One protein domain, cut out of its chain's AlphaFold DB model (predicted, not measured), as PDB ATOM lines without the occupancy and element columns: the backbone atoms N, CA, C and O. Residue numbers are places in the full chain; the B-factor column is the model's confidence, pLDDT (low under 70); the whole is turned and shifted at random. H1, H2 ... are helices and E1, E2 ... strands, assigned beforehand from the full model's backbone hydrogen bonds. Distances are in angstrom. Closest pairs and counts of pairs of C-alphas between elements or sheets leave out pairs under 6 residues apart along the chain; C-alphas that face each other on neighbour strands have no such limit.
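Overview. This is residues 41 to 189 of the 214 residues of an uncharacterized protein of Candidatus Nitronauta litoralis (UniProt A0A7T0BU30). The domain is an elongated sandwich of two strongly twisted five-stranded sheets, partly face to face, with their strands running nearly along each other. Helix H1 covers the E7 and E6 part of one sheet, away from the other sheet, and the long link from E8 to E9 lies at one end of the long axis. The printed part has 149 residues, with named elements in the order E1 E2 E3 E4 E5 E6 H1 E7 E8 E9 E10. One sheet is mixed, in the order E7 E6 E2 E9 E10; the other is branched, with antiparallel pairs of E1, E3, E4, E5 and E8. The class is mostly strand, and the whole is compact, with a radius of gyration of the C-alphas of 15.5 A and spans of 52 by 32 by 24 A.

Along the chain. E1, residues 44 to 51, begins at C-alpha 44 (34.975, 5.170, -20.004) and bends by 71 degrees at residue 47. E2 is residues 59 to 66, 23.3 A long, and E3 residues 76 to 84, 25.8 A. E4 is residues 93 to 96, E5 residues 100 to 103 and E6 residues 107 to 113. H1, residues 122 to 131, starts at C-alpha 122 (23.217, -16.436, -27.546) and measures 14.0 A. E7 is residues 135 to 139. E8, residues 145 to 153, bends by 57 degrees at residue 148. E9 is residues 173 to 180, 23.7 A, and E10, residues 185 to 188, ends at C-alpha 188 (31.483, -8.081, -12.039).

Arrangement. E1 is antiparallel to E8, with N 46 and O 149 2.8 A apart. On the other side of E8, E3 is antiparallel to it, with N 82 to O 150 at 2.8 A. Beside E3, E4 and E5 lie on one side and E8 on the other; N 83 to O 95 is 2.9 A in the E3 and E4 hairpin, and N 79 to O 100 is 2.8 A for E3 and E5. In the second sheet, N 64 to O 175 is 2.7 A between antiparallel E2 and E9, N 63 to O 110 is 2.9 A between antiparallel E2 and E6, and N 180 to O 185 is 2.8 A in the hairpin of E9 and E10. E6, H1 and E7 form a strand-helix-strand unit, two parallel neighbour strands with a helix between, its crossover right-handed; N 136 to O 109 is 2.8 A. H1 is on this sheet, making two layers, at a height over the sheet of 8.8 A; its closest C-alphas to E7 are those of Ile 129 and Ser 136, 5.2 A. Every O i to N i+4 pair in H1 is within hydrogen-bond range.

Size, cuts and confidence. The C-alphas farthest apart are those of Ser 55 and Gly 163, 52.0 A. The printed part has no cut. The link from E8 to E9, residues 154 to 172, is long. Confidence is under 70 at residues 55 to 57 and 87 to 89; the mean pLDDT of the printed part is 90.0.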
ATOM      1  N   ALA A  41      39.244  12.248 -19.512       75.88
ATOM      2  CA  ALA A  41      38.248  13.283 -19.373       75.88
ATOM      3  C   ALA A  41      36.917  12.835 -19.986       75.88
ATOM      4  O   ALA A  41      35.878  13.125 -19.409       75.88
ATOM      5  N   SER A  42      36.910  12.184 -21.146       84.31
ATOM      6  CA  SER A  42      35.682  12.008 -21.932       84.31
ATOM      7  C   SER A  42      35.330  10.563 -22.267       84.31
ATOM      8  O   SER A  42      34.294  10.335 -22.889       84.31
ATOM      9  N   GLN A  43      36.145   9.596 -21.847       89.19
ATOM     10  CA  GLN A  43      35.964   8.179 -22.145       89.19
ATOM     11  C   GLN A  43      35.782   7.340 -20.881       89.19
ATOM     12  O   GLN A  43      36.293   7.674 -19.815       89.19
ATOM     13  N   VAL A  44      35.100   6.203 -21.042       91.88
ATOM     14  CA  VAL A  44      34.975   5.170 -20.004       91.88
ATOM     15  C   VAL A  44      35.685   3.906 -20.474       91.88
ATOM     16  O   VAL A  44      35.502   3.477 -21.615       91.88
ATOM     17  N   VAL A  45      36.490   3.288 -19.614       91.06
ATOM     18  CA  VAL A  45      37.265   2.082 -19.920       91.06
ATOM     19  C   VAL A  45      36.943   0.965 -18.940       91.06
ATOM     20  O   VAL A  45      36.886   1.165 -17.731       91.06
ATOM     21  N   VAL A  46      36.795  -0.242 -19.475       91.38
ATOM     22  CA  VAL A  46      36.671  -1.488 -18.714       91.38
ATOM     23  C   VAL A  46      37.937  -2.302 -18.962       91.38
ATOM     24  O   VAL A  46      38.180  -2.686 -20.110       91.38
ATOM     25  N   PRO A  47      38.748  -2.606 -17.936       89.62
ATOM     26  CA  PRO A  47      40.020  -3.310 -18.121       89.62
ATOM     27  C   PRO A  47      39.887  -4.727 -18.685       89.62
ATOM     28  O   PRO A  47      40.871  -5.286 -19.170       89.62
ATOM     29  N   PHE A  48      38.698  -5.324 -18.581       91.56
ATOM     30  CA  PHE A  48      38.459  -6.699 -18.982       91.56
ATOM     31  C   PHE A  48      37.087  -6.879 -19.635       91.56
ATOM     32  O   PHE A  48      36.078  -6.441 -19.095       91.56
ATOM     33  N   TRP A  49      37.051  -7.601 -20.749       94.81
ATOM     34  CA  TRP A  49      35.868  -8.256 -21.304       94.81
ATOM     35  C   TRP A  49      36.264  -9.636 -21.835       94.81
ATOM     36  O   TRP A  49      37.443  -9.917 -22.085       94.81
ATOM     37  N   GLN A  50      35.274 -10.504 -22.027       93.94
ATOM     38  CA  GLN A  50      35.464 -11.799 -22.669       93.94
ATOM     39  C   GLN A  50      34.227 -12.224 -23.465       93.94
ATOM     40  O   GLN A  50      33.089 -12.067 -23.017       93.94
ATOM     41  N   ALA A  51      34.459 -12.814 -24.632       92.44
ATOM     42  CA  ALA A  51      33.443 -13.519 -25.400       92.44
ATOM     43  C   ALA A  51      34.022 -14.831 -25.926       92.44
ATOM     44  O   ALA A  51      35.124 -14.858 -26.466       92.44
ATOM     45  N   GLN A  52      33.286 -15.925 -25.769       89.19
ATOM     46  CA  GLN A  52      33.699 -17.234 -26.254       89.19
ATOM     47  C   GLN A  52      32.496 -17.976 -26.843       89.19
ATOM     48  O   GLN A  52      31.545 -18.257 -26.107       89.19
ATOM     49  N   PRO A  53      32.511 -18.285 -28.150       83.81
ATOM     50  CA  PRO A  53      31.476 -19.097 -28.772       83.81
ATOM     51  C   PRO A  53      31.764 -20.604 -28.628       83.81
ATOM     52  O   PRO A  53      32.901 -21.038 -28.439       83.81
ATOM     53  N   GLY A  54      30.717 -21.416 -28.784       74.69
ATOM     54  CA  GLY A  54      30.829 -22.853 -29.046       74.69
ATOM     55  C   GLY A  54      31.135 -23.757 -27.843       74.69
ATOM     56  O   GLY A  54      30.876 -23.440 -26.681       74.69
ATOM     57  N   SER A  55      31.664 -24.945 -28.150       61.69
ATOM     58  CA  SER A  55      31.845 -26.090 -27.237       61.69
ATOM     59  C   SER A  55      32.939 -25.916 -26.179       61.69
ATOM     60  O   SER A  55      33.008 -26.715 -25.247       61.69
ATOM     61  N   ALA A  56      33.767 -24.874 -26.287       58.78
ATOM     62  CA  ALA A  56      34.761 -24.513 -25.276       58.78
ATOM     63  C   ALA A  56      34.133 -23.854 -24.026       58.78
ATOM     64  O   ALA A  56      34.817 -23.657 -23.024       58.78
ATOM     65  N   GLY A  57      32.836 -23.524 -24.085       69.06
ATOM     66  CA  GLY A  57      32.068 -22.865 -23.031       69.06
ATOM     67  C   GLY A  57      31.543 -21.520 -23.518       69.06
ATOM     68  O   GLY A  57      32.326 -20.676 -23.951       69.06
ATOM     69  N   LEU A  58      30.224 -21.329 -23.440       85.50
ATOM     70  CA  LEU A  58      29.560 -20.089 -23.836       85.50
ATOM     71  C   LEU A  58      29.860 -19.010 -22.793       85.50
ATOM     72  O   LEU A  58      29.425 -19.103 -21.644       85.50
ATOM     73  N   THR A  59      30.649 -18.015 -23.191       90.94
ATOM     74  CA  THR A  59      30.976 -16.849 -22.361       90.94
ATOM     75  C   THR A  59      30.579 -15.589 -23.102       90.94
ATOM     76  O   THR A  59      30.886 -15.454 -24.287       90.94
ATOM     77  N   TYR A  60      29.930 -14.659 -22.415       93.69
ATOM     78  CA  TYR A  60      29.614 -13.348 -22.969       93.69
ATOM     79  C   TYR A  60      29.873 -12.250 -21.950       93.69
ATOM     80  O   TYR A  60      29.892 -12.486 -20.741       93.69
ATOM     81  N   THR A  61      30.041 -11.032 -22.450       96.50
ATOM     82  CA  THR A  61      30.104  -9.837 -21.609       96.50
ATOM     83  C   THR A  61      28.789  -9.083 -21.701       96.50
ATOM     84  O   THR A  61      28.256  -8.885 -22.792       96.50
ATOM     85  N   PHE A  62      28.276  -8.660 -20.552       97.00
ATOM     86  CA  PHE A  62      27.112  -7.795 -20.424       97.00
ATOM     87  C   PHE A  62      27.513  -6.476 -19.772       97.00
ATOM     88  O   PHE A  62      28.243  -6.476 -18.780       97.00
ATOM     89  N   VAL A  63      26.984  -5.369 -20.289       98.44
ATOM     90  CA  VAL A  63      27.099  -4.040 -19.685       98.44
ATOM     91  C   VAL A  63      25.729  -3.365 -19.667       98.44
ATOM     92  O   VAL A  63      25.025  -3.335 -20.673       98.44
ATOM     93  N   ALA A  64      25.366  -2.798 -18.526       98.00
ATOM     94  CA  ALA A  64      24.260  -1.876 -18.341       98.00
ATOM     95  C   ALA A  64      24.811  -0.451 -18.222       98.00
ATOM     96  O   ALA A  64      25.710  -0.193 -17.425       98.00
ATOM     97  N   ILE A  65      24.246   0.465 -19.001       98.31
ATOM     98  CA  ILE A  65      24.650   1.868 -19.077       98.31
ATOM     99  C   ILE A  65      23.416   2.702 -18.767       98.31
ATOM    100  O   ILE A  65      22.449   2.690 -19.527       98.31
ATOM    101  N   THR A  66      23.415   3.393 -17.635       97.56
ATOM    102  CA  THR A  66      22.224   4.065 -17.108       97.56
ATOM    103  C   THR A  66      22.403   5.569 -17.096       97.56
ATOM    104  O   THR A  66      23.395   6.088 -16.587       97.56
ATOM    105  N   HIS A  67      21.398   6.278 -17.605       96.50
ATOM    106  CA  HIS A  67      21.339   7.726 -17.510       96.50
ATOM    107  C   HIS A  67      20.606   8.149 -16.224       96.50
ATOM    108  O   HIS A  67      19.378   8.018 -16.160       96.50
ATOM    109  N   PRO A  68      21.288   8.742 -15.224       92.56
ATOM    110  CA  PRO A  68      20.702   9.030 -13.909       92.56
ATOM    111  C   PRO A  68      19.680  10.183 -13.914       92.56
ATOM    112  O   PRO A  68      18.999  10.413 -12.921       92.56
ATOM    113  N   SER A  69      19.540  10.896 -15.037       91.69
ATOM    114  CA  SER A  69      18.549  11.971 -15.243       91.69
ATOM    115  C   SER A  69      18.771  13.180 -14.326       91.69
ATOM    116  O   SER A  69      17.822  13.843 -13.903       91.69
ATOM    117  N   LEU A  70      20.037  13.468 -14.023       87.25
ATOM    118  CA  LEU A  70      20.430  14.597 -13.191       87.25
ATOM    119  C   LEU A  70      20.337  15.915 -13.964       87.25
ATOM    120  O   LEU A  70      20.523  15.970 -15.182       87.25
ATOM    121  N   ALA A  71      20.071  16.999 -13.234       85.94
ATOM    122  CA  ALA A  71      20.069  18.342 -13.798       85.94
ATOM    123  C   ALA A  71      21.429  18.658 -14.439       85.94
ATOM    124  O   ALA A  71      22.469  18.322 -13.888       85.94
ATOM    125  N   GLY A  72      21.419  19.319 -15.597       85.31
ATOM    126  CA  GLY A  72      22.637  19.673 -16.327       85.31
ATOM    127  C   GLY A  72      23.138  18.603 -17.299       85.31
ATOM    128  O   GLY A  72      23.916  18.954 -18.180       85.31
ATOM    129  N   MET A  73      22.663  17.355 -17.223       90.88
ATOM    130  CA  MET A  73      22.887  16.355 -18.275       90.88
ATOM    131  C   MET A  73      21.974  16.610 -19.474       90.88
ATOM    132  O   MET A  73      20.833  17.049 -19.321       90.88
ATOM    133  N   SER A  74      22.467  16.301 -20.672       94.06
ATOM    134  CA  SER A  74      21.630  16.209 -21.864       94.06
ATOM    135  C   SER A  74      20.624  15.082 -21.712       94.06
ATOM    136  O   SER A  74      20.993  13.996 -21.298       94.06
ATOM    137  N   SER A  75      19.370  15.297 -22.116       95.44
ATOM    138  CA  SER A  75      18.336  14.244 -22.061       95.44
ATOM    139  C   SER A  75      18.655  12.999 -22.905       95.44
ATOM    140  O   SER A  75      18.010  11.961 -22.752       95.44
ATOM    141  N   GLN A  76      19.634  13.115 -23.803       95.25
ATOM    142  CA  GLN A  76      20.130  12.061 -24.673       95.25
ATOM    143  C   GLN A  76      21.650  12.171 -24.784       95.25
ATOM    144  O   GLN A  76      22.179  13.232 -25.146       95.25
ATOM    145  N   ILE A  77      22.341  11.073 -24.488       96.25
ATOM    146  CA  ILE A  77      23.797  10.971 -24.588       96.25
ATOM    147  C   ILE A  77      24.136   9.843 -25.561       96.25
ATOM    148  O   ILE A  77      23.706   8.705 -25.380       96.25
ATOM    149  N   GLY A  78      24.868  10.188 -26.620       97.44
ATOM    150  CA  GLY A  78      25.303   9.254 -27.653       97.44
ATOM    151  C   GLY A  78      26.612   8.565 -27.276       97.44
ATOM    152  O   GLY A  78      27.550   9.239 -26.848       97.44
ATOM    153  N   VAL A  79      26.671   7.249 -27.461       97.94
ATOM    154  CA  VAL A  79      27.789   6.390 -27.061       97.94
ATOM    155  C   VAL A  79      28.142   5.426 -28.191       97.94
ATOM    156  O   VAL A  79      27.259   4.836 -28.817       97.94
ATOM    157  N   THR A  80      29.439   5.205 -28.381       97.62
ATOM    158  CA  THR A  80      29.993   4.111 -29.185       97.62
ATOM    159  C   THR A  80      30.833   3.225 -28.271       97.62
ATOM    160  O   THR A  80      31.603   3.733 -27.459       97.62
ATOM    161  N   ALA A  81      30.709   1.902 -28.377       97.31
ATOM    162  CA  ALA A  81      31.518   0.961 -27.605       97.31
ATOM    163  C   ALA A  81      32.460   0.178 -28.524       97.31
ATOM    164  O   ALA A  81      32.019  -0.385 -29.524       97.31
ATOM    165  N   THR A  82      33.740   0.087 -28.171       95.31
ATOM    166  CA  THR A  82      34.735  -0.688 -28.922       95.31
ATOM    167  C   THR A  82      35.430  -1.697 -28.024       95.31
ATOM    168  O   THR A  82      36.044  -1.341 -27.018       95.31
ATOM    169  N   ALA A  83      35.342  -2.970 -28.405       94.88
ATOM    170  CA  ALA A  83      36.023  -4.070 -27.747       94.88
ATOM    171  C   ALA A  83      37.388  -4.285 -28.407       94.88
ATOM    172  O   ALA A  83      37.472  -4.640 -29.586       94.88
ATOM    173  N   TYR A  84      38.458  -4.096 -27.644       92.12
ATOM    174  CA  TYR A  84      39.831  -4.303 -28.094       92.12
ATOM    175  C   TYR A  84      40.365  -5.645 -27.612       92.12
ATOM    176  O   TYR A  84      40.039  -6.098 -26.516       92.12
ATOM    177  N   LEU A  85      41.187  -6.288 -28.435       90.31
ATOM    178  CA  LEU A  85      41.839  -7.554 -28.125       90.31
ATOM    179  C   LEU A  85      43.187  -7.319 -27.433       90.31
ATOM    180  O   LEU A  85      44.024  -6.550 -27.909       90.31
ATOM    181  N   GLY A  86      43.431  -8.051 -26.346       83.75
ATOM    182  CA  GLY A  86      44.649  -7.925 -25.545       83.75
ATOM    183  C   GLY A  86      44.684  -6.650 -24.695       83.75
ATOM    184  O   GLY A  86      43.653  -6.053 -24.401       83.75
ATOM    185  N   THR A  87      45.880  -6.252 -24.252       65.50
ATOM    186  CA  THR A  87      46.056  -5.290 -23.144       65.50
ATOM    187  C   THR A  87      46.868  -4.039 -23.500       65.50
ATOM    188  O   THR A  87      47.464  -3.451 -22.605       65.50
ATOM    189  N   GLY A  88      46.981  -3.630 -24.773       60.44
ATOM    190  CA  GLY A  88      47.887  -2.509 -25.095       60.44
ATOM    191  C   GLY A  88      47.853  -1.922 -26.503       60.44
ATOM    192  O   GLY A  88      48.823  -1.278 -26.900       60.44
ATOM    193  N   SER A  89      46.796  -2.166 -27.281       66.94
ATOM    194  CA  SER A  89      46.683  -1.644 -28.647       66.94
ATOM    195  C   SER A  89      45.245  -1.241 -28.965       66.94
ATOM    196  O   SER A  89      44.324  -2.025 -28.738       66.94
ATOM    197  N   THR A  90      45.048  -0.039 -29.511       70.62
ATOM    198  CA  THR A  90      43.765   0.408 -30.090       70.62
ATOM    199  C   THR A  90      43.591   0.035 -31.564       70.62
ATOM    200  O   THR A  90      42.593   0.391 -32.183       70.62
ATOM    201  N   THR A  91      44.535  -0.691 -32.168       75.56
ATOM    202  CA  THR A  91      44.423  -1.111 -33.577       75.56
ATOM    203  C   THR A  91      43.910  -2.539 -33.729       75.56
ATOM    204  O   THR A  91      43.463  -2.917 -34.810       75.56
ATOM    205  N   ASN A  92      43.929  -3.329 -32.654       86.38
ATOM    206  CA  ASN A  92      43.441  -4.702 -32.648       86.38
ATOM    207  C   ASN A  92      42.043  -4.778 -32.019       86.38
ATOM    208  O   ASN A  92      41.901  -4.983 -30.816       86.38
ATOM    209  N   THR A  93      41.002  -4.574 -32.823       89.69
ATOM    210  CA  THR A  93      39.601  -4.597 -32.372       89.69
ATOM    211  C   THR A  93      38.978  -5.976 -32.547       89.69
ATOM    212  O   THR A  93      39.079  -6.570 -33.619       89.69
ATOM    213  N   TYR A  94      38.252  -6.448 -31.537       92.06
ATOM    214  CA  TYR A  94      37.297  -7.544 -31.702       92.06
ATOM    215  C   TYR A  94      36.056  -7.085 -32.469       92.06
ATOM    216  O   TYR A  94      35.540  -7.807 -33.318       92.06
ATOM    217  N   GLY A  95      35.605  -5.863 -32.184       93.69
ATOM    218  CA  GLY A  95      34.516  -5.211 -32.892       93.69
ATOM    219  C   GLY A  95      34.099  -3.907 -32.222       93.69
ATOM    220  O   GLY A  95      34.511  -3.601 -31.101       93.69
ATOM    221  N   THR A  96      33.253  -3.162 -32.922       95.25
ATOM    222  CA  THR A  96      32.682  -1.889 -32.475       95.25
ATOM    223  C   THR A  96      31.167  -1.985 -32.576       95.25
ATOM    224  O   THR A  96      30.643  -2.564 -33.530       95.25
ATOM    225  N   SER A  97      30.459  -1.470 -31.575       96.62
ATOM    226  CA  SER A  97      29.003  -1.422 -31.589       96.62
ATOM    227  C   SER A  97      28.531  -0.425 -32.639       96.62
ATOM    228  O   SER A  97      29.229   0.532 -32.969       96.62
ATOM    229  N   THR A  98      27.300  -0.581 -33.115       95.75
ATOM    230  CA  THR A  98      26.607   0.569 -33.700       95.75
ATOM    231  C   THR A  98      26.464   1.654 -32.637       95.75
ATOM    232  O   THR A  98      26.311   1.345 -31.452       95.75
ATOM    233  N   ASP A  99      26.529   2.907 -33.062       97.69
ATOM    234  CA  ASP A  99      26.223   4.061 -32.228       97.69
ATOM    235  C   ASP A  99      24.833   3.919 -31.602       97.69
ATOM    236  O   ASP A  99      23.856   3.591 -32.280       97.69
ATOM    237  N   PHE A 100      24.739   4.183 -30.303       97.94
ATOM    238  CA  PHE A 100      23.479   4.134 -29.572       97.94
ATOM    239  C   PHE A 100      23.316   5.349 -28.668       97.94
ATOM    240  O   PHE A 100      24.251   6.104 -28.410       97.94
ATOM    241  N   THR A 101      22.088   5.576 -28.210       97.94
ATOM    242  CA  THR A 101      21.743   6.717 -27.361       97.94
ATOM    243  C   THR A 101      21.158   6.230 -26.051       97.94
ATOM    244  O   THR A 101      20.156   5.519 -26.043       97.94
ATOM    245  N   VAL A 102      21.734   6.680 -24.941       98.19
ATOM    246  CA  VAL A 102      21.172   6.463 -23.608       98.19
ATOM    247  C   VAL A 102      20.285   7.659 -23.272       98.19
ATOM    248  O   VAL A 102      20.754   8.795 -23.179       98.19
ATOM    249  N   SER A 103      18.982   7.411 -23.146       97.75
ATOM    250  CA  SER A 103      17.989   8.454 -22.859       97.75
ATOM    251  C   SER A 103      17.812   8.653 -21.357       97.75
ATOM    252  O   SER A 103      17.983   7.715 -20.575       97.75
ATOM    253  N   ALA A 104      17.420   9.856 -20.944       96.81
ATOM    254  CA  ALA A 104      17.225  10.192 -19.542       96.81
ATOM    255  C   ALA A 104      16.303   9.216 -18.799       96.81
ATOM    256  O   ALA A 104      15.185   8.948 -19.234       96.81
ATOM    257  N   GLY A 105      16.785   8.687 -17.669       96.62
ATOM    258  CA  GLY A 105      16.037   7.755 -16.825       96.62
ATOM    259  C   GLY A 105      15.954   6.332 -17.380       96.62
ATOM    260  O   GLY A 105      15.190   5.527 -16.855       96.62
ATOM    261  N   THR A 106      16.713   6.013 -18.431       97.81
ATOM    262  CA  THR A 106      16.734   4.681 -19.047       97.81
ATOM    263  C   THR A 106      18.083   3.992 -18.869       97.81
ATOM    264  O   THR A 106      19.110   4.639 -18.635       97.81
ATOM    265  N   THR A 107      18.064   2.666 -19.001       98.25
ATOM    266  CA  THR A 107      19.257   1.824 -19.053       98.25
ATOM    267  C   THR A 107      19.370   1.222 -20.443       98.25
ATOM    268  O   THR A 107      18.476   0.501 -20.887       98.25
ATOM    269  N   HIS A 108      20.488   1.487 -21.106       98.50
ATOM    270  CA  HIS A 108      20.881   0.808 -22.330       98.50
ATOM    271  C   HIS A 108      21.721  -0.422 -21.990       98.50
ATOM    272  O   HIS A 108      22.512  -0.403 -21.047       98.50
ATOM    273  N   ARG A 109      21.548  -1.508 -22.736       98.25
ATOM    274  CA  ARG A 109      22.253  -2.776 -22.518       98.25
ATOM    275  C   ARG A 109      23.178  -3.059 -23.690       98.25
ATOM    276  O   ARG A 109      22.753  -3.028 -24.838       98.25
ATOM    277  N   LEU A 110      24.429  -3.381 -23.408       98.25
ATOM    278  CA  LEU A 110      25.410  -3.808 -24.395       98.25
ATOM    279  C   LEU A 110      25.795  -5.261 -24.129       98.25
ATOM    280  O   LEU A 110      26.111  -5.633 -22.998       98.25
ATOM    281  N   PHE A 111      25.810  -6.065 -25.186       97.19
ATOM    282  CA  PHE A 111      26.337  -7.422 -25.150       97.19
ATOM    283  C   PHE A 111      27.558  -7.552 -26.053       97.19
ATOM    284  O   PHE A 111      27.567  -7.044 -27.172       97.19
ATOM    285  N   ILE A 112      28.566  -8.286 -25.590       95.69
ATOM    286  CA  ILE A 112      29.682  -8.738 -26.421       95.69
ATOM    287  C   ILE A 112      29.604 -10.256 -26.482       95.69
ATOM    288  O   ILE A 112      29.739 -10.935 -25.459       95.69
ATOM    289  N   ILE A 113      29.357 -10.774 -27.680       93.06
ATOM    290  CA  ILE A 113      29.217 -12.206 -27.953       93.06
ATOM    291  C   ILE A 113      30.120 -12.599 -29.122       93.06
ATOM    292  O   ILE A 113      30.458 -11.770 -29.966       93.06
ATOM    293  N   GLY A 114      30.503 -13.875 -29.181       89.75
ATOM    294  CA  GLY A 114      31.051 -14.456 -30.411       89.75
ATOM    295  C   GLY A 114      29.955 -14.700 -31.447       89.75
ATOM    296  O   GLY A 114      28.815 -14.264 -31.262       89.75
ATOM    297  N   THR A 115      30.270 -15.443 -32.509       85.94
ATOM    298  CA  THR A 115      29.268 -15.827 -33.515       85.94
ATOM    299  C   THR A 115      28.023 -16.418 -32.836       85.94
ATOM    300  O   THR A 115      28.173 -17.335 -32.010       85.94
ATOM    301  N   PRO A 116      26.805 -15.939 -33.160       78.31
ATOM    302  CA  PRO A 116      25.574 -16.441 -32.565       78.31
ATOM    303  C   PRO A 116      25.464 -17.959 -32.721       78.31
ATOM    304  O   PRO A 116      25.453 -18.489 -33.830       78.31
ATOM    305  N   GLN A 117      25.404 -18.661 -31.592       77.38
ATOM    306  CA  GLN A 117      25.223 -20.110 -31.554       77.38
ATOM    307  C   GLN A 117      23.731 -20.447 -31.609       77.38
ATOM    308  O   GLN A 117      22.884 -19.603 -31.328       77.38
ATOM    309  N   THR A 118      23.393 -21.691 -31.949       79.38
ATOM    310  CA  THR A 118      21.999 -22.175 -31.962       79.38
ATOM    311  C   THR A 118      21.501 -22.632 -30.590       79.38
ATOM    312  O   THR A 118      20.334 -22.995 -30.448       79.38
ATOM    313  N   SER A 119      22.364 -22.615 -29.578       76.62
ATOM    314  CA  SER A 119      22.067 -23.033 -28.213       76.62
ATOM    315  C   SER A 119      22.545 -21.999 -27.195       76.62
ATOM    316  O   SER A 119      23.348 -21.114 -27.499       76.62
ATOM    317  N   GLY A 120      22.013 -22.125 -25.982       79.44
ATOM    318  CA  GLY A 120      22.344 -21.272 -24.855       79.44
ATOM    319  C   GLY A 120      21.652 -19.909 -24.849       79.44
ATOM    320  O   GLY A 120      20.554 -19.762 -25.387       79.44
ATOM    321  N   ALA A 121      22.280 -18.903 -24.242       82.69
ATOM    322  CA  ALA A 121      21.759 -17.539 -24.141       82.69
ATOM    323  C   ALA A 121      21.928 -16.740 -25.446       82.69
ATOM    324  O   ALA A 121      21.223 -15.755 -25.671       82.69
ATOM    325  N   PHE A 122      22.831 -17.170 -26.335       86.31
ATOM    326  CA  PHE A 122      23.217 -16.436 -27.546       86.31
ATOM    327  C   PHE A 122      22.059 -16.211 -28.536       86.31
ATOM    328  O   PHE A 122      21.945 -15.085 -29.017       86.31
ATOM    329  N   PRO A 123      21.158 -17.179 -28.822       87.56
ATOM    330  CA  PRO A 123      19.969 -16.920 -29.637       87.56
ATOM    331  C   PRO A 123      19.091 -15.792 -29.082       87.56
ATOM    332  O   PRO A 123      18.649 -14.922 -29.831       87.56
ATOM    333  N   GLY A 124      18.865 -15.785 -27.763       90.25
ATOM    334  CA  GLY A 124      18.062 -14.767 -27.088       90.25
ATOM    335  C   GLY A 124      18.740 -13.400 -27.108       90.25
ATOM    336  O   GLY A 124      18.113 -12.410 -27.471       90.25
ATOM    337  N   ILE A 125      20.038 -13.355 -26.799       92.50
ATOM    338  CA  ILE A 125      20.846 -12.130 -26.853       92.50
ATOM    339  C   ILE A 125      20.883 -11.571 -28.281       92.50
ATOM    340  O   ILE A 125      20.625 -10.388 -28.480       92.50
ATOM    341  N   ASN A 126      21.137 -12.414 -29.285       92.12
ATOM    342  CA  ASN A 126      21.140 -11.998 -30.683       92.12
ATOM    343  C   ASN A 126      19.760 -11.474 -31.107       92.12
ATOM    344  O   ASN A 126      19.675 -10.440 -31.760       92.12
ATOM    345  N   SER A 127      18.669 -12.125 -30.694       93.88
ATOM    346  CA  SER A 127      17.319 -11.607 -30.938       93.88
ATOM    347  C   SER A 127      17.121 -10.226 -30.312       93.88
ATOM    348  O   SER A 127      16.611  -9.336 -30.985       93.88
ATOM    349  N   LEU A 128      17.543 -10.022 -29.058       95.44
ATOM    350  CA  LEU A 128      17.431  -8.731 -28.375       95.44
ATOM    351  C   LEU A 128      18.197  -7.631 -29.114       95.44
ATOM    352  O   LEU A 128      17.611  -6.596 -29.404       95.44
ATOM    353  N   ILE A 129      19.453  -7.883 -29.499       95.12
ATOM    354  CA  ILE A 129      20.279  -6.928 -30.262       95.12
ATOM    355  C   ILE A 129      19.575  -6.469 -31.550       95.12
ATOM    356  O   ILE A 129      19.698  -5.315 -31.943       95.12
ATOM    357  N   ASN A 130      18.829  -7.358 -32.211       93.56
ATOM    358  CA  ASN A 130      18.177  -7.060 -33.490       93.56
ATOM    359  C   ASN A 130      16.746  -6.508 -33.358       93.56
ATOM    360  O   ASN A 130      16.159  -6.119 -34.367       93.56
ATOM    361  N   THR A 131      16.151  -6.513 -32.162       96.31
ATOM    362  CA  THR A 131      14.721  -6.185 -31.985       96.31
ATOM    363  C   THR A 131      14.439  -5.131 -30.922       96.31
ATOM    364  O   THR A 131      13.382  -4.503 -30.972       96.31
ATOM    365  N   ASP A 132      15.358  -4.903 -29.987       96.62
ATOM    366  CA  ASP A 132      15.197  -3.966 -28.881       96.62
ATOM    367  C   ASP A 132      16.150  -2.779 -29.062       96.62
ATOM    368  O   ASP A 132      17.367  -2.926 -29.011       96.62
ATOM    369  N   SER A 133      15.595  -1.580 -29.247       94.88
ATOM    370  CA  SER A 133      16.377  -0.353 -29.443       94.88
ATOM    371  C   SER A 133      17.167   0.083 -28.206       94.88
ATOM    372  O   SER A 133      18.039   0.940 -28.326       94.88
ATOM    373  N   THR A 134      16.885  -0.494 -27.033       96.56
ATOM    374  CA  THR A 134      17.657  -0.295 -25.792       96.56
ATOM    375  C   THR A 134      18.798  -1.299 -25.644       96.56
ATOM    376  O   THR A 134      19.439  -1.366 -24.592       96.56
ATOM    377  N   VAL A 135      19.030  -2.126 -26.666       98.00
ATOM    378  CA  VAL A 135      20.065  -3.152 -26.681       98.00
ATOM    379  C   VAL A 135      20.986  -2.932 -27.872       98.00
ATOM    380  O   VAL A 135      20.555  -2.708 -28.998       98.00
ATOM    381  N   SER A 136      22.287  -3.018 -27.633       97.44
ATOM    382  CA  SER A 136      23.301  -3.034 -28.683       97.44
ATOM    383  C   SER A 136      24.235  -4.220 -28.502       97.44
ATOM    384  O   SER A 136      24.326  -4.815 -27.425       97.44
ATOM    385  N   GLY A 137      24.913  -4.586 -29.584       96.31
ATOM    386  CA  GLY A 137      25.784  -5.749 -29.621       96.31
ATOM    387  C   GLY A 137      27.116  -5.452 -30.287       96.31
ATOM    388  O   GLY A 137      27.170  -4.733 -31.282       96.31
ATOM    389  N   ILE A 138      28.171  -6.064 -29.763       95.94
ATOM    390  CA  ILE A 138      29.411  -6.329 -30.488       95.94
ATOM    391  C   ILE A 138      29.424  -7.833 -30.745       95.94
ATOM    392  O   ILE A 138      29.583  -8.629 -29.819       95.94
ATOM    393  N   ILE A 139      29.194  -8.214 -31.999       91.31
ATOM    394  CA  ILE A 139      29.144  -9.614 -32.418       91.31
ATOM    395  C   ILE A 139      30.447  -9.921 -33.143       91.31
ATOM    396  O   ILE A 139      30.710  -9.379 -34.216       91.31
ATOM    397  N   GLY A 140      31.274 -10.755 -32.523       83.12
ATOM    398  CA  GLY A 140      32.547 -11.174 -33.082       83.12
ATOM    399  C   GLY A 140      32.455 -12.440 -33.928       83.12
ATOM    400  O   GLY A 140      31.413 -12.792 -34.475       83.12
ATOM    401  N   THR A 141      33.593 -13.124 -34.030       81.81
ATOM    402  CA  THR A 141      33.768 -14.343 -34.836       81.81
ATOM    403  C   THR A 141      33.682 -15.611 -33.978       81.81
ATOM    404  O   THR A 141      33.397 -15.548 -32.781       81.81
ATOM    405  N   ASP A 142      33.972 -16.770 -34.580       81.88
ATOM    406  CA  ASP A 142      34.046 -18.070 -33.895       81.88
ATOM    407  C   ASP A 142      35.252 -18.187 -32.947       81.88
ATOM    408  O   ASP A 142      35.396 -19.175 -32.231       81.88
ATOM    409  N   ASN A 143      36.135 -17.186 -32.929       82.69
ATOM    410  CA  ASN A 143      37.286 -17.179 -32.043       82.69
ATOM    411  C   ASN A 143      36.937 -16.554 -30.683       82.69
ATOM    412  O   ASN A 143      36.266 -15.513 -30.638       82.69
ATOM    413  N   PRO A 144      37.440 -17.132 -29.576       88.00
ATOM    414  CA  PRO A 144      37.410 -16.474 -28.281       88.00
ATOM    415  C   PRO A 144      38.114 -15.113 -28.347       88.00
ATOM    416  O   PRO A 144      39.142 -14.962 -29.009       88.00
ATOM    417  N   GLY A 145      37.573 -14.132 -27.635       90.50
ATOM    418  CA  GLY A 145      38.120 -12.789 -27.529       90.50
ATOM    419  C   GLY A 145      38.178 -12.330 -26.079       90.50
ATOM    420  O   GLY A 145      37.297 -12.651 -25.282       90.50
ATOM    421  N   THR A 146      39.233 -11.594 -25.744       92.31
ATOM    422  CA  THR A 146      39.393 -10.909 -24.460       92.31
ATOM    423  C   THR A 146      40.308  -9.699 -24.617       92.31
ATOM    424  O   THR A 146      41.175  -9.677 -25.497       92.31
ATOM    425  N   GLY A 147      40.123  -8.702 -23.764       92.75
ATOM    426  CA  GLY A 147      40.934  -7.494 -23.703       92.75
ATOM    427  C   GLY A 147      40.199  -6.421 -22.920       92.75
ATOM    428  O   GLY A 147      39.500  -6.753 -21.966       92.75
ATOM    429  N   TYR A 148      40.309  -5.162 -23.332       91.25
ATOM    430  CA  TYR A 148      39.625  -4.038 -22.688       91.25
ATOM    431  C   TYR A 148      38.498  -3.478 -23.566       91.25
ATOM    432  O   TYR A 148      38.514  -3.603 -24.794       91.25
ATOM    433  N   LEU A 149      37.488  -2.902 -22.922       93.19
ATOM    434  CA  LEU A 149      36.367  -2.230 -23.573       93.19
ATOM    435  C   LEU A 149      36.544  -0.729 -23.385       93.19
ATOM    436  O   LEU A 149      36.883  -0.286 -22.289       93.19
ATOM    437  N   ARG A 150      36.298   0.050 -24.433       93.56
ATOM    438  CA  ARG A 150      36.270   1.510 -24.354       93.56
ATOM    439  C   ARG A 150      34.930   2.026 -24.839       93.56
ATOM    440  O   ARG A 150      34.403   1.536 -25.838       93.56
ATOM    441  N   PHE A 151      34.416   3.025 -24.145       95.31
ATOM    442  CA  PHE A 151      33.262   3.803 -24.549       95.31
ATOM    443  C   PHE A 151      33.716   5.200 -24.930       95.31
ATOM    444  O   PHE A 151      34.466   5.843 -24.196       95.31
ATOM    445  N   ASP A 152      33.230   5.647 -26.078       94.94
ATOM    446  CA  ASP A 152      33.529   6.935 -26.675       94.94
ATOM    447  C   ASP A 152      32.227   7.753 -26.795       94.94
ATOM    448  O   ASP A 152      31.177   7.193 -27.140       94.94
ATOM    449  N   PRO A 153      32.254   9.066 -26.510       95.06
ATOM    450  CA  PRO A 153      31.117   9.938 -26.748       95.06
ATOM    451  C   PRO A 153      30.977  10.203 -28.248       95.06
ATOM    452  O   PRO A 153      31.955  10.482 -28.941       95.06
ATOM    453  N   ILE A 154      29.742  10.214 -28.748       95.75
ATOM    454  CA  ILE A 154      29.475  10.650 -30.132       95.75
ATOM    455  C   ILE A 154      29.644  12.174 -30.258       95.75
ATOM    456  O   ILE A 154      30.021  12.700 -31.307       95.75
ATOM    457  N   ALA A 155      29.354  12.911 -29.184       92.00
ATOM    458  CA  ALA A 155      29.499  14.358 -29.159       92.00
ATOM    459  C   ALA A 155      30.979  14.760 -29.243       92.00
ATOM    460  O   ALA A 155      31.790  14.316 -28.440       92.00
ATOM    461  N   SER A 156      31.326  15.676 -30.153       89.38
ATOM    462  CA  SER A 156      32.713  16.150 -30.307       89.38
ATOM    463  C   SER A 156      33.197  17.038 -29.153       89.38
ATOM    464  O   SER A 156      34.394  17.228 -28.986       89.38
ATOM    465  N   ASN A 157      32.272  17.625 -28.387       87.75
ATOM    466  CA  ASN A 157      32.568  18.479 -27.233       87.75
ATOM    467  C   ASN A 157      31.649  18.103 -26.054       87.75
ATOM    468  O   ASN A 157      30.792  18.899 -25.666       87.75
ATOM    469  N   PRO A 158      31.786  16.888 -25.497       88.19
ATOM    470  CA  PRO A 158      30.818  16.313 -24.559       88.19
ATOM    471  C   PRO A 158      30.693  17.117 -23.253       88.19
ATOM    472  O   PRO A 158      29.609  17.212 -22.675       88.19
ATOM    473  N   LYS A 159      31.784  17.777 -22.836       84.00
ATOM    474  CA  LYS A 159      31.861  18.627 -21.635       84.00
ATOM    475  C   LYS A 159      31.399  20.067 -21.841       84.00
ATOM    476  O   LYS A 159      31.464  20.869 -20.909       84.00
ATOM    477  N   THR A 160      30.952  20.429 -23.039       84.25
ATOM    478  CA  THR A 160      30.475  21.781 -23.331       84.25
ATOM    479  C   THR A 160      28.954  21.780 -23.332       84.25
ATOM    480  O   THR A 160      28.328  21.115 -24.150       84.25
ATOM    481  N   ASN A 161      28.342  22.542 -22.426       82.25
ATOM    482  CA  ASN A 161      26.890  22.689 -22.411       82.25
ATOM    483  C   ASN A 161      26.458  23.662 -23.519       82.25
ATOM    484  O   ASN A 161      26.671  24.870 -23.413       82.25
ATOM    485  N   SER A 162      25.840  23.135 -24.574       75.12
ATOM    486  CA  SER A 162      25.314  23.891 -25.720       75.12
ATOM    487  C   SER A 162      23.887  24.429 -25.505       75.12
ATOM    488  O   SER A 162      23.233  24.850 -26.455       75.12
ATOM    489  N   GLY A 163      23.393  24.426 -24.262       81.25
ATOM    490  CA  GLY A 163      22.032  24.828 -23.889       81.25
ATOM    491  C   GLY A 163      21.069  23.653 -23.692       81.25
ATOM    492  O   GLY A 163      19.989  23.845 -23.139       81.25
ATOM    493  N   SER A 164      21.466  22.439 -24.081       85.31
ATOM    494  CA  SER A 164      20.694  21.204 -23.883       85.31
ATOM    495  C   SER A 164      21.216  20.320 -22.749       85.31
ATOM    496  O   SER A 164      20.635  19.267 -22.520       85.31
ATOM    497  N   GLY A 165      22.274  20.730 -22.042       89.12
ATOM    498  CA  GLY A 165      22.984  19.915 -21.053       89.12
ATOM    499  C   GLY A 165      24.260  19.271 -21.608       89.12
ATOM    500  O   GLY A 165      24.510  19.295 -22.813       89.12
ATOM    501  N   PHE A 166      25.087  18.723 -20.719       90.19
ATOM    502  CA  PHE A 166      26.327  18.026 -21.061       90.19
ATOM    503  C   PHE A 166      26.031  16.676 -21.719       90.19
ATOM    504  O   PHE A 166      25.192  15.915 -21.238       90.19
ATOM    505  N   GLN A 167      26.737  16.366 -22.803       92.50
ATOM    506  CA  GLN A 167      26.664  15.075 -23.498       92.50
ATOM    507  C   GLN A 167      27.843  14.183 -23.089       92.50
ATOM    508  O   GLN A 167      28.435  13.495 -23.917       92.50
ATOM    509  N   ASP A 168      28.213  14.261 -21.814       91.00
ATOM    510  CA  ASP A 168      29.378  13.597 -21.249       91.00
ATOM    511  C   ASP A 168      29.024  12.188 -20.780       91.00
ATOM    512  O   ASP A 168      28.204  12.001 -19.880       91.00
ATOM    513  N   ILE A 169      29.639  11.190 -21.416       93.00
ATOM    514  CA  ILE A 169      29.398   9.779 -21.111       93.00
ATOM    515  C   ILE A 169      29.943   9.388 -19.740       93.00
ATOM    516  O   ILE A 169      29.419   8.463 -19.132       93.00
ATOM    517  N   THR A 170      30.909  10.137 -19.205       90.88
ATOM    518  CA  THR A 170      31.437   9.934 -17.848       90.88
ATOM    519  C   THR A 170      30.405  10.271 -16.763       90.88
ATOM    520  O   THR A 170      30.552   9.889 -15.610       90.88
ATOM    521  N   MET A 171      29.301  10.939 -17.127       90.00
ATOM    522  CA  MET A 171      28.162  11.187 -16.236       90.00
ATOM    523  C   MET A 171      27.119  10.055 -16.252       90.00
ATOM    524  O   MET A 171      26.134  10.110 -15.510       90.00
ATOM    525  N   LEU A 172      27.287   9.043 -17.109       93.69
ATOM    526  CA  LEU A 172      26.466   7.834 -17.097       93.69
ATOM    527  C   LEU A 172      26.994   6.861 -16.030       93.69
ATOM    528  O   LEU A 172      28.183   6.826 -15.726       93.69
ATOM    529  N   SER A 173      26.097   6.058 -15.462       93.69
ATOM    530  CA  SER A 173      26.464   4.991 -14.526       93.69
ATOM    531  C   SER A 173      26.613   3.675 -15.270       93.69
ATOM    532  O   SER A 173      25.730   3.309 -16.055       93.69
ATOM    533  N   TYR A 174      27.700   2.958 -15.000       95.62
ATOM    534  CA  TYR A 174      27.991   1.695 -15.656       95.62
ATOM    535  C   TYR A 174      28.028   0.550 -14.647       95.62
ATOM    536  O   TYR A 174      28.478   0.678 -13.513       95.62
ATOM    537  N   TRP A 175      27.542  -0.605 -15.080       95.69
ATOM    538  CA  TRP A 175      27.741  -1.872 -14.390       95.69
ATOM    539  C   TRP A 175      27.805  -2.985 -15.423       95.69
ATOM    540  O   TRP A 175      27.185  -2.901 -16.480       95.69
ATOM    541  N   GLY A 176      28.510  -4.067 -15.135       96.94
ATOM    542  CA  GLY A 176      28.585  -5.177 -16.062       96.94
ATOM    543  C   GLY A 176      29.238  -6.399 -15.461       96.94
ATOM    544  O   GLY A 176      29.794  -6.359 -14.364       96.94
ATOM    545  N   ALA A 177      29.153  -7.493 -16.204       96.44
ATOM    546  CA  ALA A 177      29.712  -8.769 -15.812       96.44
ATOM    547  C   ALA A 177      30.162  -9.576 -17.028       96.44
ATOM    548  O   ALA A 177      29.553  -9.518 -18.100       96.44
ATOM    549  N   VAL A 178      31.186 -10.395 -16.813       95.94
ATOM    550  CA  VAL A 178      31.472 -11.542 -17.676       95.94
ATOM    551  C   VAL A 178      30.676 -12.724 -17.147       95.94
ATOM    552  O   VAL A 178      30.752 -13.042 -15.958       95.94
ATOM    553  N   VAL A 179      29.906 -13.363 -18.022       94.00
ATOM    554  CA  VAL A 179      29.013 -14.471 -17.682       94.00
ATOM    555  C   VAL A 179      29.483 -15.740 -18.377       94.00
ATOM    556  O   VAL A 179      29.583 -15.784 -19.602       94.00
ATOM    557  N   PHE A 180      29.725 -16.780 -17.583       91.00
ATOM    558  CA  PHE A 180      29.987 -18.145 -18.022       91.00
ATOM    559  C   PHE A 180      28.682 -18.936 -17.971       91.00
ATOM    560  O   PHE A 180      28.226 -19.366 -16.908       91.00
ATOM    561  N   GLU A 181      28.067 -19.130 -19.127       83.69
ATOM    562  CA  GLU A 181      26.730 -19.710 -19.221       83.69
ATOM    563  C   GLU A 181      26.705 -21.181 -18.789       83.69
ATOM    564  O   GLU A 181      25.823 -21.602 -18.049       83.69
ATOM    565  N   GLY A 182      27.722 -21.959 -19.181       78.12
ATOM    566  CA  GLY A 182      27.793 -23.392 -18.869       78.12
ATOM    567  C   GLY A 182      27.811 -23.709 -17.367       78.12
ATOM    568  O   GLY A 182      27.474 -24.823 -16.975       78.12
ATOM    569  N   SER A 183      28.180 -22.738 -16.528       78.44
ATOM    570  CA  SER A 183      28.225 -22.857 -15.069       78.44
ATOM    571  C   SER A 183      27.265 -21.910 -14.343       78.44
ATOM    572  O   SER A 183      27.218 -21.953 -13.117       78.44
ATOM    573  N   ASN A 184      26.503 -21.070 -15.058       82.38
ATOM    574  CA  ASN A 184      25.715 -19.969 -14.484       82.38
ATOM    575  C   ASN A 184      26.517 -19.117 -13.479       82.38
ATOM    576  O   ASN A 184      25.994 -18.672 -12.456       82.38
ATOM    577  N   THR A 185      27.806 -18.916 -13.754       90.56
ATOM    578  CA  THR A 185      28.704 -18.106 -12.924       90.56
ATOM    579  C   THR A 185      29.173 -16.880 -13.690       90.56
ATOM    580  O   THR A 185      28.972 -16.751 -14.895       90.56
ATOM    581  N   GLY A 186      29.817 -15.959 -12.988       92.44
ATOM    582  CA  GLY A 186      30.395 -14.774 -13.591       92.44
ATOM    583  C   GLY A 186      31.132 -13.937 -12.565       92.44
ATOM    584  O   GLY A 186      31.194 -14.292 -11.386       92.44
ATOM    585  N   PHE A 187      31.673 -12.818 -13.020       95.38
ATOM    586  CA  PHE A 187      32.259 -11.802 -12.156       95.38
ATOM    587  C   PHE A 187      31.895 -10.412 -12.664       95.38
ATOM    588  O   PHE A 187      31.747 -10.201 -13.869       95.38
ATOM    589  N   ALA A 188      31.727  -9.480 -11.726       95.06
ATOM    590  CA  ALA A 188      31.483  -8.081 -12.039       95.06
ATOM    591  C   ALA A 188      32.746  -7.434 -12.620       95.06
ATOM    592  O   ALA A 188      33.865  -7.816 -12.275       95.06
ATOM    593  N   MET A 189      32.547  -6.464 -13.502       94.19
ATOM    594  CA  MET A 189      33.624  -5.710 -14.136       94.19
ATOM    595  C   MET A 189      33.768  -4.327 -13.507       94.19
ATOM    596  O   MET A 189      32.801  -3.782 -12.975       94.19
TER     597      MET A 189